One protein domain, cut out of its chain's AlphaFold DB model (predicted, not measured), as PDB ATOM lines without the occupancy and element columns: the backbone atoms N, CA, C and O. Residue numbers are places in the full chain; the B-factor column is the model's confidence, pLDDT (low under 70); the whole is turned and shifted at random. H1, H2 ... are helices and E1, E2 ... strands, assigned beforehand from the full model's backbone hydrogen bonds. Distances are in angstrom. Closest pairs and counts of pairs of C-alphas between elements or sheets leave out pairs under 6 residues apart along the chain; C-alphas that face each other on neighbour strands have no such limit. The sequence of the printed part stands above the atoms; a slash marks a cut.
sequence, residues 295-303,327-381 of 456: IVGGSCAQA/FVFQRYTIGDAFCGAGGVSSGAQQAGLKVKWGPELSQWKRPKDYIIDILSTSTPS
ATOM      1  N   ILE A 295      23.515 -12.861   7.357       77.75
ATOM      2  CA  ILE A 295      24.607 -11.902   7.164       77.75
ATOM      3  C   ILE A 295      23.989 -10.572   6.720       77.75
ATOM      4  O   ILE A 295      23.351 -10.505   5.666       77.75
ATOM      5  N   VAL A 296      24.144  -9.526   7.533       76.00
ATOM      6  CA  VAL A 296      23.727  -8.159   7.174       76.00
ATOM      7  C   VAL A 296      24.499  -7.732   5.928       76.00
ATOM      8  O   VAL A 296      25.712  -7.852   5.922       76.00
ATOM      9  N   GLY A 297      23.811  -7.268   4.881       76.81
ATOM     10  CA  GLY A 297      24.428  -6.969   3.576       76.81
ATOM     11  C   GLY A 297      24.307  -8.103   2.548       76.81
ATOM     12  O   GLY A 297      24.548  -7.893   1.360       76.81
ATOM     13  N   GLY A 298      23.839  -9.282   2.967       78.50
ATOM     14  CA  GLY A 298      23.483 -10.393   2.090       78.50
ATOM     15  C   GLY A 298      24.516 -11.517   2.033       78.50
ATOM     16  O   GLY A 298      25.696 -11.358   2.338       78.50
ATOM     17  N   SER A 299      24.054 -12.704   1.636       80.00
ATOM     18  CA  SER A 299      24.837 -13.946   1.729       80.00
ATOM     19  C   SER A 299      25.886 -14.132   0.625       80.00
ATOM     20  O   SER A 299      26.591 -15.144   0.608       80.00
ATOM     21  N   CYS A 300      25.990 -13.210  -0.337       79.56
ATOM     22  CA  CYS A 300      27.017 -13.262  -1.370       79.56
ATOM     23  C   CYS A 300      28.091 -12.201  -1.138       79.56
ATOM     24  O   CYS A 300      27.960 -11.076  -1.615       79.56
ATOM     25  N   ALA A 301      29.195 -12.602  -0.513       76.75
ATOM     26  CA  ALA A 301      30.435 -11.841  -0.560       76.75
ATOM     27  C   ALA A 301      31.065 -11.973  -1.955       76.75
ATOM     28  O   ALA A 301      31.320 -13.080  -2.436       76.75
ATOM     29  N   GLN A 302      31.301 -10.850  -2.625       66.56
ATOM     30  CA  GLN A 302      32.138 -10.800  -3.816       66.56
ATOM     31  C   GLN A 302      33.541 -10.353  -3.389       66.56
ATOM     32  O   GLN A 302      33.682  -9.378  -2.652       66.56
ATOM     33  N   ALA A 303      34.568 -11.095  -3.820       57.62
ATOM     34  CA  ALA A 303      35.961 -10.757  -3.539       57.62
ATOM     35  C   ALA A 303      36.252  -9.307  -3.960       57.62
ATOM     36  O   ALA A 303      35.747  -8.862  -4.997       57.62
ATOM     37  N   PHE A 327      37.264  -3.176   0.517       59.38
ATOM     38  CA  PHE A 327      35.884  -3.471   0.880       59.38
ATOM     39  C   PHE A 327      35.438  -4.798   0.262       59.38
ATOM     40  O   PHE A 327      35.719  -5.109  -0.902       59.38
ATOM     41  N   VAL A 328      34.743  -5.601   1.063       63.50
ATOM     42  CA  VAL A 328      34.028  -6.789   0.596       63.50
ATOM     43  C   VAL A 328      32.619  -6.339   0.234       63.50
ATOM     44  O   VAL A 328      31.826  -6.010   1.112       63.50
ATOM     45  N   PHE A 329      32.293  -6.326  -1.059       71.38
ATOM     46  CA  PHE A 329      30.926  -6.048  -1.493       71.38
ATOM     47  C   PHE A 329      30.050  -7.259  -1.189       71.38
ATOM     48  O   PHE A 329      30.225  -8.330  -1.778       71.38
ATOM     49  N   GLN A 330      29.104  -7.088  -0.272       80.56
ATOM     50  CA  GLN A 330      28.077  -8.081   0.011       80.56
ATOM     51  C   GLN A 330      26.806  -7.747  -0.770       80.56
ATOM     52  O   GLN A 330      26.450  -6.580  -0.943       80.56
ATOM     53  N   ARG A 331      26.164  -8.780  -1.319       84.69
ATOM     54  CA  ARG A 331      24.904  -8.664  -2.057       84.69
ATOM     55  C   ARG A 331      23.903  -9.678  -1.541       84.69
ATOM     56  O   ARG A 331      24.241 -10.851  -1.334       84.69
ATOM     57  N   TYR A 332      22.651  -9.250  -1.435       86.38
ATOM     58  CA  TYR A 332      21.530 -10.162  -1.258       86.38
ATOM     59  C   TYR A 332      21.355 -11.035  -2.492       86.38
ATOM     60  O   TYR A 332      21.644 -10.644  -3.627       86.38
ATOM     61  N   THR A 333      20.886 -12.249  -2.254       87.69
ATOM     62  CA  THR A 333      20.702 -13.250  -3.289       87.69
ATOM     63  C   THR A 333      19.236 -13.556  -3.497       87.69
ATOM     64  O   THR A 333      18.484 -13.709  -2.538       87.69
ATOM     65  N   ILE A 334      18.829 -13.648  -4.759       88.31
ATOM     66  CA  ILE A 334      17.448 -13.914  -5.148       88.31
ATOM     67  C   ILE A 334      17.332 -15.272  -5.845       88.31
ATOM     68  O   ILE A 334      18.207 -15.679  -6.620       88.31
ATOM     69  N   GLY A 335      16.250 -15.976  -5.535       89.00
ATOM     70  CA  GLY A 335      15.736 -17.110  -6.281       89.00
ATOM     71  C   GLY A 335      14.470 -16.696  -7.020       89.00
ATOM     72  O   GLY A 335      13.586 -16.106  -6.409       89.00
ATOM     73  N   ASP A 336      14.373 -16.999  -8.307       87.56
ATOM     74  CA  ASP A 336      13.236 -16.633  -9.155       87.56
ATOM     75  C   ASP A 336      12.560 -17.898  -9.690       87.56
ATOM     76  O   ASP A 336      12.942 -18.459 -10.719       87.56
ATOM     77  N   ALA A 337      11.598 -18.420  -8.934       83.75
ATOM     78  CA  ALA A 337      10.850 -19.594  -9.355       83.75
ATOM     79  C   ALA A 337       9.880 -19.207 -10.477       83.75
ATOM     80  O   ALA A 337       9.106 -18.265 -10.319       83.75
ATOM     81  N   PHE A 338       9.881 -19.985 -11.569       81.69
ATOM     82  CA  PHE A 338       9.119 -19.687 -12.791       81.69
ATOM     83  C   PHE A 338       9.614 -18.429 -13.520       81.69
ATOM     84  O   PHE A 338       8.828 -17.672 -14.088       81.69
ATOM     85  N   CYS A 339      10.936 -18.234 -13.545       84.19
ATOM     86  CA  CYS A 339      11.573 -17.046 -14.109       84.19
ATOM     87  C   CYS A 339      11.219 -16.767 -15.582       84.19
ATOM     88  O   CYS A 339      11.290 -15.616 -16.010       84.19
ATOM     89  N   GLY A 340      10.840 -17.786 -16.367       85.56
ATOM     90  CA  GLY A 340      10.548 -17.654 -17.799       85.56
ATOM     91  C   GLY A 340      11.710 -16.983 -18.535       85.56
ATOM     92  O   GLY A 340      12.862 -17.374 -18.363       85.56
ATOM     93  N   ALA A 341      11.426 -15.903 -19.271       85.56
ATOM     94  CA  ALA A 341      12.443 -15.081 -19.941       85.56
ATOM     95  C   ALA A 341      13.348 -14.269 -18.983       85.56
ATOM     96  O   ALA A 341      14.242 -13.556 -19.433       85.56
ATOM     97  N   GLY A 342      13.125 -14.346 -17.669       85.56
ATOM     98  CA  GLY A 342      13.995 -13.762 -16.653       85.56
ATOM     99  C   GLY A 342      13.779 -12.271 -16.409       85.56
ATOM    100  O   GLY A 342      14.715 -11.594 -15.999       85.56
ATOM    101  N   GLY A 343      12.577 -11.734 -16.638       90.06
ATOM    102  CA  GLY A 343      12.285 -10.311 -16.405       90.06
ATOM    103  C   GLY A 343      12.507  -9.880 -14.948       90.06
ATOM    104  O   GLY A 343      13.213  -8.905 -14.696       90.06
ATOM    105  N   VAL A 344      11.981 -10.653 -13.988       88.44
ATOM    106  CA  VAL A 344      12.177 -10.404 -12.547       88.44
ATOM    107  C   VAL A 344      13.646 -10.569 -12.168       88.44
ATOM    108  O   VAL A 344      14.223  -9.684 -11.543       88.44
ATOM    109  N   SER A 345      14.280 -11.656 -12.612       88.88
ATOM    110  CA  SER A 345      15.720 -11.877 -12.439       88.88
ATOM    111  C   SER A 345      16.582 -10.727 -12.982       88.88
ATOM    112  O   SER A 345      17.517 -10.298 -12.309       88.88
ATOM    113  N   SER A 346      16.268 -10.197 -14.167       91.06
ATOM    114  CA  SER A 346      16.985  -9.074 -14.785       91.06
ATOM    115  C   SER A 346      16.806  -7.787 -13.981       91.06
ATOM    116  O   SER A 346      17.793  -7.140 -13.636       91.06
ATOM    117  N   GLY A 347      15.569  -7.459 -13.593       90.25
ATOM    118  CA  GLY A 347      15.295  -6.315 -12.720       90.25
ATOM    119  C   GLY A 347      16.007  -6.429 -11.369       90.25
ATOM    120  O   GLY A 347      16.615  -5.470 -10.900       90.25
ATOM    121  N   ALA A 348      16.030  -7.625 -10.778       89.88
ATOM    122  CA  ALA A 348      16.745  -7.888  -9.535       89.88
ATOM    123  C   ALA A 348      18.265  -7.690  -9.679       89.88
ATOM    124  O   ALA A 348      18.890  -7.098  -8.799       89.88
ATOM    125  N   GLN A 349      18.865  -8.134 -10.789       89.06
ATOM    126  CA  GLN A 349      20.285  -7.884 -11.075       89.06
ATOM    127  C   GLN A 349      20.588  -6.396 -11.246       89.06
ATOM    128  O   GLN A 349      21.595  -5.920 -10.722       89.06
ATOM    129  N   GLN A 350      19.717  -5.659 -11.941       88.31
ATOM    130  CA  GLN A 350      19.841  -4.207 -12.104       88.31
ATOM    131  C   GLN A 350      19.751  -3.476 -10.757       88.31
ATOM    132  O   GLN A 350      20.484  -2.519 -10.534       88.31
ATOM    133  N   ALA A 351      18.938  -3.983  -9.825       89.38
ATOM    134  CA  ALA A 351      18.860  -3.503  -8.446       89.38
ATOM    135  C   ALA A 351      20.041  -3.949  -7.551       89.38
ATOM    136  O   ALA A 351      20.034  -3.702  -6.347       89.38
ATOM    137  N   GLY A 352      21.056  -4.626  -8.102       86.44
ATOM    138  CA  GLY A 352      22.258  -5.045  -7.372       86.44
ATOM    139  C   GLY A 352      22.152  -6.394  -6.648       86.44
ATOM    140  O   GLY A 352      23.086  -6.774  -5.937       86.44
ATOM    141  N   LEU A 353      21.067  -7.152  -6.837       87.56
ATOM    142  CA  LEU A 353      20.900  -8.492  -6.263       87.56
ATOM    143  C   LEU A 353      21.637  -9.552  -7.094       87.56
ATOM    144  O   LEU A 353      21.781  -9.446  -8.313       87.56
ATOM    145  N   LYS A 354      22.073 -10.640  -6.452       88.88
ATOM    146  CA  LYS A 354      22.645 -11.801  -7.149       88.88
ATOM    147  C   LYS A 354      21.597 -12.888  -7.351       88.88
ATOM    148  O   LYS A 354      21.195 -13.552  -6.398       88.88
ATOM    149  N   VAL A 355      21.223 -13.146  -8.599       87.62
ATOM    150  CA  VAL A 355      20.375 -14.298  -8.941       87.62
ATOM    151  C   VAL A 355      21.182 -15.581  -8.732       87.62
ATOM    152  O   VAL A 355      22.174 -15.814  -9.419       87.62
ATOM    153  N   LYS A 356      20.796 -16.392  -7.742       86.50
ATOM    154  CA  LYS A 356      21.432 -17.690  -7.448       86.50
ATOM    155  C   LYS A 356      20.692 -18.856  -8.088       86.50
ATOM    156  O   LYS A 356      21.295 -19.890  -8.359       86.50
ATOM    157  N   TRP A 357      19.387 -18.707  -8.277       84.06
ATOM    158  CA  TRP A 357      18.511 -19.801  -8.660       84.06
ATOM    159  C   TRP A 357      17.353 -19.270  -9.499       84.06
ATOM    160  O   TRP A 357      16.770 -18.247  -9.160       84.06
ATOM    161  N   GLY A 358      17.029 -19.959 -10.586       78.00
ATOM    162  CA  GLY A 358      15.946 -19.577 -11.487       78.00
ATOM    163  C   GLY A 358      15.491 -20.774 -12.310       78.00
ATOM    164  O   GLY A 358      15.873 -20.884 -13.472       78.00
ATOM    165  N   PRO A 359      14.808 -21.758 -11.706       74.62
ATOM    166  CA  PRO A 359      14.375 -22.925 -12.445       74.62
ATOM    167  C   PRO A 359      13.212 -22.546 -13.360       74.62
ATOM    168  O   PRO A 359      12.152 -22.090 -12.922       74.62
ATOM    169  N   GLU A 360      13.396 -22.835 -14.637       73.00
ATOM    170  CA  GLU A 360      12.297 -23.043 -15.561       73.00
ATOM    171  C   GLU A 360      11.900 -24.527 -15.522       73.00
ATOM    172  O   GLU A 360      12.751 -25.406 -15.350       73.00
ATOM    173  N   LEU A 361      10.604 -24.826 -15.663       58.56
ATOM    174  CA  LEU A 361      10.058 -26.194 -15.606       58.56
ATOM    175  C   LEU A 361      10.769 -27.171 -16.563       58.56
ATOM    176  O   LEU A 361      10.816 -28.369 -16.289       58.56
ATOM    177  N   SER A 362      11.360 -26.662 -17.646       51.78
ATOM    178  CA  SER A 362      12.121 -27.430 -18.635       51.78
ATOM    179  C   SER A 362      13.448 -27.997 -18.099       51.78
ATOM    180  O   SER A 362      13.998 -28.914 -18.710       51.78
ATOM    181  N   GLN A 363      13.975 -27.499 -16.970       53.75
ATOM    182  CA  GLN A 363      15.299 -27.870 -16.450       53.75
ATOM    183  C   GLN A 363      15.352 -27.956 -14.915       53.75
ATOM    184  O   GLN A 363      16.253 -27.410 -14.270       53.75
ATOM    185  N   TRP A 364      14.413 -28.679 -14.295       52.31
ATOM    186  CA  TRP A 364      14.438 -28.886 -12.844       52.31
ATOM    187  C   TRP A 364      15.647 -29.730 -12.398       52.31
ATOM    188  O   TRP A 364      15.609 -30.961 -12.363       52.31
ATOM    189  N   LYS A 365      16.729 -29.065 -11.986       51.59
ATOM    190  CA  LYS A 365      17.775 -29.657 -11.145       51.59
ATOM    191  C   LYS A 365      17.501 -29.260  -9.702       51.59
ATOM    192  O   LYS A 365      17.334 -28.078  -9.406       51.59
ATOM    193  N   ARG A 366      17.449 -30.250  -8.799       48.81
ATOM    194  CA  ARG A 366      17.262 -29.994  -7.363       48.81
ATOM    195  C   ARG A 366      18.303 -28.962  -6.901       48.81
ATOM    196  O   ARG A 366      19.489 -29.179  -7.166       48.81
ATOM    197  N   PRO A 367      17.893 -27.873  -6.233       51.66
ATOM    198  CA  PRO A 367      18.843 -26.935  -5.660       51.66
ATOM    199  C   PRO A 367      19.716 -27.680  -4.643       51.66
ATOM    200  O   PRO A 367      19.205 -28.215  -3.662       51.66
ATOM    201  N   LYS A 368      21.026 -27.764  -4.904       47.38
ATOM    202  CA  LYS A 368      22.005 -28.156  -3.888       47.38
ATOM    203  C   LYS A 368      22.258 -26.919  -3.030       47.38
ATOM    204  O   LYS A 368      22.774 -25.941  -3.553       47.38
ATOM    205  N   ASP A 369      21.819 -26.954  -1.775       55.97
ATOM    206  CA  ASP A 369      22.221 -26.066  -0.671       55.97
ATOM    207  C   ASP A 369      22.353 -24.563  -0.994       55.97
ATOM    208  O   ASP A 369      23.259 -23.881  -0.514       55.97
ATOM    209  N   TYR A 370      21.446 -24.005  -1.802       62.34
ATOM    210  CA  TYR A 370      21.442 -22.564  -2.044       62.34
ATOM    211  C   TYR A 370      20.799 -21.833  -0.863       62.34
ATOM    212  O   TYR A 370      19.596 -21.943  -0.636       62.34
ATOM    213  N   ILE A 371      21.593 -21.030  -0.153       66.81
ATOM    214  CA  ILE A 371      21.067 -19.965   0.707       66.81
ATOM    215  C   ILE A 371      20.547 -18.866  -0.221       66.81
ATOM    216  O   ILE A 371      21.334 -18.287  -0.976       66.81
ATOM    217  N   ILE A 372      19.237 -18.636  -0.198       73.69
ATOM    218  CA  ILE A 372      18.533 -17.612  -0.973       73.69
ATOM    219  C   ILE A 372      17.956 -16.609   0.025       73.69
ATOM    220  O   ILE A 372      17.223 -17.002   0.929       73.69
ATOM    221  N   ASP A 373      18.279 -15.326  -0.143       76.25
ATOM    222  CA  ASP A 373      17.817 -14.265   0.761       76.25
ATOM    223  C   ASP A 373      16.399 -13.779   0.399       76.25
ATOM    224  O   ASP A 373      15.632 -13.388   1.280       76.25
ATOM    225  N   ILE A 374      16.039 -13.823  -0.892       80.00
ATOM    226  CA  ILE A 374      14.747 -13.383  -1.446       80.00
ATOM    227  C   ILE A 374      14.214 -14.448  -2.411       80.00
ATOM    228  O   ILE A 374      14.934 -14.872  -3.309       80.00
ATOM    229  N   LEU A 375      12.951 -14.856  -2.279       82.38
ATOM    230  CA  LEU A 375      12.303 -15.787  -3.209       82.38
ATOM    231  C   LEU A 375      11.153 -15.090  -3.945       82.38
ATOM    232  O   LEU A 375      10.186 -14.665  -3.320       82.38
ATOM    233  N   SER A 376      11.257 -15.012  -5.269       81.50
ATOM    234  CA  SER A 376      10.182 -14.620  -6.181       81.50
ATOM    235  C   SER A 376       9.451 -15.868  -6.673       81.50
ATOM    236  O   SER A 376      10.087 -16.861  -7.039       81.50
ATOM    237  N   THR A 377       8.118 -15.827  -6.677       79.06
ATOM    238  CA  THR A 377       7.279 -16.882  -7.254       79.06
ATOM    239  C   THR A 377       6.183 -16.257  -8.110       79.06
ATOM    240  O   THR A 377       5.228 -15.690  -7.582       79.06
ATOM    241  N   SER A 378       6.281 -16.389  -9.429       71.81
ATOM    242  CA  SER A 378       5.205 -16.044 -10.361       71.81
ATOM    243  C   SER A 378       4.446 -17.318 -10.737       71.81
ATOM    244  O   SER A 378       4.757 -18.003 -11.708       71.81
ATOM    245  N   THR A 379       3.445 -17.700  -9.941       64.88
ATOM    246  CA  THR A 379       2.615 -18.857 -10.301       64.88
ATOM    247  C   THR A 379       1.670 -18.473 -11.438       64.88
ATOM    248  O   THR A 379       0.875 -17.546 -11.262       64.88
ATOM    249  N   PRO A 380       1.699 -19.162 -12.588       59.81
ATOM    250  CA  PRO A 380       0.785 -18.845 -13.667       59.81
ATOM    251  C   PRO A 380      -0.650 -19.237 -13.285       59.81
ATOM    252  O   PRO A 380      -0.940 -20.386 -12.945       59.81
ATOM    253  N   SER A 381      -1.574 -18.280 -13.350       56.03
ATOM    254  CA  SER A 381      -2.994 -18.469 -13.039       56.03
ATOM    255  C   SER A 381      -3.766 -18.994 -14.256       56.03
ATOM    256  O   SER A 381      -4.640 -18.313 -14.791       56.03
TER     257      SER A 381
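Overview. This is residues 295 to 303 and 327 to 381 of the 456 residues of the protein "Putative c-5 cytosine methyltransferase" of Phaeomoniella chlamydospora (UniProt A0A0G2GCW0). Look for a small parallel sheet, E4 E3 E5, with one helix, H1, over one face; a short antiparallel pair, E1 and E2, extends it at one end, E2 running on into E3. The 64 printed residues, 27 in named elements, are mixed helix and strand, in chain order E1 E2 E3 H1 E4 E5. The whole is compact, radius of gyration of the C-alphas 12.3 A, and elongated, 42 by 25 by 16 A.

Arrangement. Start at inner strand E3, residues 333 to 337. Its parallel neighbours are E5, residues 374 to 377, with N 335 and O 374 2.8 A apart, and E4, residues 354 to 357, with N 334 and O 354 2.9 A apart. H1, residues 343 to 350, with every O i to N i+4 pair within hydrogen-bond range, is over E3; their closest C-alphas, Asp 336 and Ser 345, are 6.3 A apart. E3, H1 and E4 form a strand-helix-strand unit, parallel neighbours joined through a helix, with a right-handed crossover. E1, residues 300 to 302, is antiparallel to E2, residues 329 to 331, with N 302 and O 329 2.9 A apart.

Along the chain. Find C-alpha 300 at (27.017, -13.262, -1.370), where E1 begins. E3 runs 13.2 A and H1 10.6 A; E5 ends at C-alpha 377, (7.279, -16.882, -7.254).

Size, cuts and confidence. Residues 304 to 326 are not printed; C-alphas 303 and 327 are 8.5 A apart. The E4 to E5 link is long; 18 printed residues have pLDDT under 70, among them residues 361 to 371 of this link.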